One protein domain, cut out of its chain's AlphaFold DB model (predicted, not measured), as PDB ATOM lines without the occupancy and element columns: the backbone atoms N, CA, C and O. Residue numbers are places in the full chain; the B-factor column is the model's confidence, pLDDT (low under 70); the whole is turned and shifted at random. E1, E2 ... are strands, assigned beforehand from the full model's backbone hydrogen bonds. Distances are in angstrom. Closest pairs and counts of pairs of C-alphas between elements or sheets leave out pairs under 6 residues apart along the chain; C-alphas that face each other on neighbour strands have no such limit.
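AT A GLANCE: This is residues 181 to 225 of the 225 residues of an uncharacterized protein of Neisseria sicca ATCC 29256 (UniProt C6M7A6). A long, narrow hairpin of two strands, E2 and E3, has a short third strand, E1, beside E2 near the end where E2 begins, and the long loop of residues 181 to 196 folds over one face of the sheet at that same end. The far part of the hairpin, with its turn at residues 212 and 213, runs on beyond this loop, and the hairpin together with the tail of residues 222 to 225 makes the longest axis. The printed part has 45 residues, with three named strands in the order E1, E2, E3 along the chain and no named helix. The sheet has the order E1, E2, E3 and is antiparallel throughout; the class is all strand, though only 19 of the 45 residues, under half, are in named elements. The whole is compact, with a radius of gyration of the C-alphas of 10.2 A, and elongated in outline, with spans of 33 by 20 by 12 A.

IN THESE COORDINATES: The printed part begins at Tyr 181, whose C-alpha is at (255.027, 289.253, 463.469). Residues 181 to 196 hold no named element, and their C-alphas lie 6 to 13 A from the mean of all C-alphas. E1 follows as residues 197 to 199, with C-alpha 197 at (259.392, 292.066, 463.034). E2 is residues 204 to 211 and measures 21.1 A from first to last C-alpha. E3 is residues 214 to 221, measures 23.0 A, and ends with C-alpha 221 at (268.085, 298.553, 468.676). Residues 222 to 225 come after it.

HOW THE PARTS SIT: The three strands form a meander, each strand the antiparallel neighbour of the one before. E1 and E3 are the edge strands, and E2 is the inner one. E1 and E2 are a hairpin with a tight link of 4 residues, and the angle between their directions is 144 degrees. The C-alphas of Arg 199 and Cys 205 face each other at 4.3 A. Across this pair N 206 and O 198 are 2.8 A apart, within hydrogen-bond range, and N 198 and O 206 are 3.0 A apart, also within range. E2 and E3 are a hairpin with a tight link of 2 residues, at 151 degrees between directions. Their C-alphas face each other from Thr 204 and His 221, 4.7 A apart, to Lys 211 and Thr 214, 5.3 A apart. N 209 and O 216, 2.8 A, and N 218 and O 207, 2.8 A, are within hydrogen-bond range.

THE WHOLE: The two C-alphas farthest apart are those of Gly 212 and Pro 225, at 33.4 A. The C-alphas of Tyr 181 and Pro 225, the first and last printed residues, are 17.1 A apart, and Pro 225 is the chain's last residue. The printed part has no cut, and neither link between strands is long. The mean pLDDT of the printed part is 88.1, and no printed residue is under 70.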
ATOM      1  N   TYR A 181     256.315 288.841 462.911       90.25
ATOM      2  CA  TYR A 181     255.027 289.253 463.469       90.25
ATOM      3  C   TYR A 181     254.781 290.749 463.290       90.25
ATOM      4  O   TYR A 181     255.712 291.550 463.343       90.25
ATOM      5  N   LEU A 182     253.518 291.131 463.084       87.38
ATOM      6  CA  LEU A 182     253.114 292.542 463.009       87.38
ATOM      7  C   LEU A 182     253.188 293.216 464.386       87.38
ATOM      8  O   LEU A 182     253.734 294.310 464.529       87.38
ATOM      9  N   VAL A 183     252.677 292.512 465.399       85.62
ATOM     10  CA  VAL A 183     252.701 292.910 466.806       85.62
ATOM     11  C   VAL A 183     253.572 291.903 467.544       85.62
ATOM     12  O   VAL A 183     253.290 290.707 467.535       85.62
ATOM     13  N   SER A 184     254.666 292.384 468.123       86.06
ATOM     14  CA  SER A 184     255.629 291.585 468.887       86.06
ATOM     15  C   SER A 184     256.271 292.457 469.956       86.06
ATOM     16  O   SER A 184     256.106 293.673 469.960       86.06
ATOM     17  N   ASP A 185     257.064 291.853 470.825       86.94
ATOM     18  CA  ASP A 185     257.924 292.557 471.774       86.94
ATOM     19  C   ASP A 185     258.960 293.480 471.094       86.94
ATOM     20  O   ASP A 185     259.452 294.419 471.715       86.94
ATOM     21  N   CYS A 186     259.267 293.260 469.812       89.00
ATOM     22  CA  CYS A 186     260.067 294.169 468.986       89.00
ATOM     23  C   CYS A 186     259.290 295.397 468.468       89.00
ATOM     24  O   CYS A 186     259.906 296.387 468.070       89.00
ATOM     25  N   ASN A 187     257.956 295.342 468.440       88.56
ATOM     26  CA  ASN A 187     257.074 296.426 468.004       88.56
ATOM     27  C   ASN A 187     255.805 296.461 468.877       88.56
ATOM     28  O   ASN A 187     254.705 296.187 468.376       88.56
ATOM     29  N   PRO A 188     255.949 296.732 470.190       81.88
ATOM     30  CA  PRO A 188     254.805 296.782 471.085       81.88
ATOM     31  C   PRO A 188     253.871 297.901 470.627       81.88
ATOM     32  O   PRO A 188     254.330 298.977 470.235       81.88
ATOM     33  N   GLU A 189     252.569 297.613 470.615       80.56
ATOM     34  CA  GLU A 189     251.514 298.577 470.260       80.56
ATOM     35  C   GLU A 189     251.705 299.252 468.891       80.56
ATOM     36  O   GLU A 189     251.202 300.342 468.635       80.56
ATOM     37  N   ASN A 190     252.428 298.593 467.979       80.06
ATOM     38  CA  ASN A 190     252.713 299.101 466.643       80.06
ATOM     39  C   ASN A 190     253.511 300.426 466.608       80.06
ATOM     40  O   ASN A 190     253.401 301.195 465.651       80.06
ATOM     41  N   LYS A 191     254.342 300.688 467.628       79.50
ATOM     42  CA  LYS A 191     255.150 301.914 467.783       79.50
ATOM     43  C   LYS A 191     255.990 302.293 466.554       79.50
ATOM     44  O   LYS A 191     256.145 303.473 466.254       79.50
ATOM     45  N   TYR A 192     256.545 301.311 465.848       76.56
ATOM     46  CA  TYR A 192     257.395 301.509 464.667       76.56
ATOM     47  C   TYR A 192     256.616 301.417 463.341       76.56
ATOM     48  O   TYR A 192     257.207 301.392 462.256       76.56
ATOM     49  N   GLY A 193     255.283 301.405 463.426       77.62
ATOM     50  CA  GLY A 193     254.365 301.336 462.302       77.62
ATOM     51  C   GLY A 193     254.270 299.950 461.666       77.62
ATOM     52  O   GLY A 193     254.916 298.983 462.082       77.62
ATOM     53  N   ASN A 194     253.469 299.878 460.601       79.44
ATOM     54  CA  ASN A 194     253.167 298.632 459.907       79.44
ATOM     55  C   ASN A 194     254.443 298.011 459.308       79.44
ATOM     56  O   ASN A 194     255.145 298.598 458.477       79.44
ATOM     57  N   GLY A 195     254.750 296.800 459.755       82.88
ATOM     58  CA  GLY A 195     255.911 296.021 459.347       82.88
ATOM     59  C   GLY A 195     255.892 294.673 460.051       82.88
ATOM     60  O   GLY A 195     255.197 294.513 461.050       82.88
ATOM     61  N   ARG A 196     256.624 293.689 459.525       91.69
ATOM     62  CA  ARG A 196     256.837 292.424 460.237       91.69
ATOM     63  C   ARG A 196     258.187 292.472 460.934       91.69
ATOM     64  O   ARG A 196     259.156 292.968 460.357       91.69
ATOM     65  N   TYR A 197     258.239 291.963 462.154       93.62
ATOM     66  CA  TYR A 197     259.392 292.066 463.034       93.62
ATOM     67  C   TYR A 197     259.758 290.699 463.598       93.62
ATOM     68  O   TYR A 197     258.885 289.862 463.822       93.62
ATOM     69  N   ILE A 198     261.051 290.491 463.824       94.62
ATOM     70  CA  ILE A 198     261.590 289.304 464.491       94.62
ATOM     71  C   ILE A 198     262.739 289.720 465.401       94.62
ATOM     72  O   ILE A 198     263.546 290.587 465.047       94.62
ATOM     73  N   ARG A 199     262.817 289.118 466.585       94.31
ATOM     74  CA  ARG A 199     263.923 289.362 467.504       94.31
ATOM     75  C   ARG A 199     265.166 288.619 467.034       94.31
ATOM     76  O   ARG A 199     265.099 287.455 466.654       94.31
ATOM     77  N   LYS A 200     266.306 289.303 467.073       93.06
ATOM     78  CA  LYS A 200     267.612 288.695 466.816       93.06
ATOM     79  C   LYS A 200     268.211 288.167 468.115       93.06
ATOM     80  O   LYS A 200     268.545 286.991 468.214       93.06
ATOM     81  N   ASP A 201     268.320 289.062 469.092       92.69
ATOM     82  CA  ASP A 201     268.954 288.856 470.392       92.69
ATOM     83  C   ASP A 201     268.266 289.735 471.462       92.69
ATOM     84  O   ASP A 201     267.266 290.416 471.201       92.69
ATOM     85  N   HIS A 202     268.792 289.750 472.690       91.50
ATOM     86  CA  HIS A 202     268.211 290.516 473.803       91.50
ATOM     87  C   HIS A 202     268.226 292.045 473.614       91.50
ATOM     88  O   HIS A 202     267.571 292.754 474.375       91.50
ATOM     89  N   LYS A 203     268.971 292.568 472.632       92.44
ATOM     90  CA  LYS A 203     269.190 294.002 472.385       92.44
ATOM     91  C   LYS A 203     268.720 294.459 471.003       92.44
ATOM     92  O   LYS A 203     268.530 295.656 470.796       92.44
ATOM     93  N   THR A 204     268.554 293.541 470.060       93.88
ATOM     94  CA  THR A 204     268.395 293.855 468.640       93.88
ATOM     95  C   THR A 204     267.190 293.135 468.055       93.88
ATOM     96  O   THR A 204     266.984 291.937 468.270       93.88
ATOM     97  N   CYS A 205     266.433 293.863 467.243       94.62
ATOM     98  CA  CYS A 205     265.340 293.334 466.443       94.62
ATOM     99  C   CYS A 205     265.593 293.607 464.961       94.62
ATOM    100  O   CYS A 205     266.308 294.538 464.589       94.62
ATOM    101  N   TYR A 206     264.985 292.794 464.107       95.38
ATOM    102  CA  TYR A 206     264.934 293.013 462.673       95.38
ATOM    103  C   TYR A 206     263.536 293.454 462.263       95.38
ATOM    104  O   TYR A 206     262.541 292.847 462.657       95.38
ATOM    105  N   ARG A 207     263.468 294.485 461.421       94.00
ATOM    106  CA  ARG A 207     262.283 294.816 460.631       94.00
ATOM    107  C   ARG A 207     262.442 294.212 459.242       94.00
ATOM    108  O   ARG A 207     263.480 294.388 458.605       94.00
ATOM    109  N   VAL A 208     261.409 293.539 458.754       93.81
ATOM    110  CA  VAL A 208     261.362 293.057 457.373       93.81
ATOM    111  C   VAL A 208     261.106 294.245 456.447       93.81
ATOM    112  O   VAL A 208     260.066 294.898 456.529       93.81
ATOM    113  N   GLY A 209     262.069 294.523 455.575       90.75
ATOM    114  CA  GLY A 209     261.937 295.425 454.435       90.75
ATOM    115  C   GLY A 209     261.951 294.655 453.116       90.75
ATOM    116  O   GLY A 209     262.108 293.435 453.100       90.75
ATOM    117  N   PHE A 210     261.839 295.370 451.997       89.44
ATOM    118  CA  PHE A 210     261.920 294.785 450.658       89.44
ATOM    119  C   PHE A 210     262.848 295.611 449.768       89.44
ATOM    120  O   PHE A 210     262.739 296.835 449.713       89.44
ATOM    121  N   LYS A 211     263.756 294.937 449.057       88.00
ATOM    122  CA  LYS A 211     264.537 295.516 447.957       88.00
ATOM    123  C   LYS A 211     264.020 294.900 446.659       88.00
ATOM    124  O   LYS A 211     264.368 293.769 446.324       88.00
ATOM    125  N   GLY A 212     263.132 295.612 445.967       87.31
ATOM    126  CA  GLY A 212     262.316 295.016 444.904       87.31
ATOM    127  C   GLY A 212     261.363 293.966 445.487       87.31
ATOM    128  O   GLY A 212     260.680 294.242 446.467       87.31
ATOM    129  N   PHE A 213     261.356 292.753 444.930       82.69
ATOM    130  CA  PHE A 213     260.565 291.626 445.451       82.69
ATOM    131  C   PHE A 213     261.306 290.775 446.495       82.69
ATOM    132  O   PHE A 213     260.751 289.808 447.012       82.69
ATOM    133  N   THR A 214     262.560 291.105 446.817       85.69
ATOM    134  CA  THR A 214     263.370 290.316 447.750       85.69
ATOM    135  C   THR A 214     263.244 290.873 449.171       85.69
ATOM    136  O   THR A 214     263.579 292.043 449.390       85.69
ATOM    137  N   PRO A 215     262.790 290.068 450.148       89.19
ATOM    138  CA  PRO A 215     262.741 290.492 451.541       89.19
ATOM    139  C   PRO A 215     264.161 290.676 452.095       89.19
ATOM    140  O   PRO A 215     265.060 289.878 451.825       89.19
ATOM    141  N   ILE A 216     264.350 291.726 452.888       91.44
ATOM    142  CA  ILE A 216     265.600 292.065 453.574       91.44
ATOM    143  C   ILE A 216     265.330 292.301 455.061       91.44
ATOM    144  O   ILE A 216     264.226 292.683 455.444       91.44
ATOM    145  N   LEU A 217     266.340 292.095 455.901       92.81
ATOM    146  CA  LEU A 217     266.257 292.359 457.336       92.81
ATOM    147  C   LEU A 217     267.002 293.650 457.669       92.81
ATOM    148  O   LEU A 217     268.191 293.782 457.380       92.81
ATOM    149  N   LEU A 218     266.300 294.591 458.292       92.62
ATOM    150  CA  LEU A 218     266.837 295.876 458.722       92.62
ATOM    151  C   LEU A 218     266.995 295.852 460.248       92.62
ATOM    152  O   LEU A 218     265.978 295.818 460.949       92.62
ATOM    153  N   PRO A 219     268.230 295.791 460.783       93.81
ATOM    154  CA  PRO A 219     268.449 295.743 462.224       93.81
ATOM    155  C   PRO A 219     268.131 297.090 462.873       93.81
ATOM    156  O   PRO A 219     268.448 298.143 462.324       93.81
ATOM    157  N   PHE A 220     267.571 297.052 464.077       92.56
ATOM    158  CA  PHE A 220     267.422 298.216 464.942       92.56
ATOM    159  C   PHE A 220     267.542 297.812 466.412       92.56
ATOM    160  O   PHE A 220     267.320 296.657 466.791       92.56
ATOM    161  N   HIS A 221     267.927 298.774 467.246       91.75
ATOM    162  CA  HIS A 221     268.085 298.553 468.676       91.75
ATOM    163  C   HIS A 221     266.719 298.569 469.373       91.75
ATOM    164  O   HIS A 221     265.976 299.543 469.270       91.75
ATOM    165  N   ALA A 222     266.397 297.480 470.066       87.06
ATOM    166  CA  ALA A 222     265.159 297.293 470.812       87.06
ATOM    167  C   ALA A 222     265.412 296.279 471.944       87.06
ATOM    168  O   ALA A 222     265.188 295.072 471.764       87.06
ATOM    169  N   PRO A 223     265.948 296.740 473.089       85.44
ATOM    170  CA  PRO A 223     266.188 295.874 474.231       85.44
ATOM    171  C   PRO A 223     264.883 295.246 474.715       85.44
ATOM    172  O   PRO A 223     263.815 295.853 474.625       85.44
ATOM    173  N   LYS A 224     264.978 293.995 475.167       80.31
ATOM    174  CA  LYS A 224     263.838 293.277 475.736       80.31
ATOM    175  C   LYS A 224     263.322 294.056 476.966       80.31
ATOM    176  O   LYS A 224     264.169 294.475 477.758       80.31
ATOM    177  N   PRO A 225     262.003 294.304 477.079       74.19
ATOM    178  CA  PRO A 225     261.420 294.947 478.255       74.19
ATOM    179  C   PRO A 225     261.614 294.111 479.522       74.19
ATOM    180  O   PRO A 225     261.757 292.869 479.400       74.19
TER     181      PRO A 225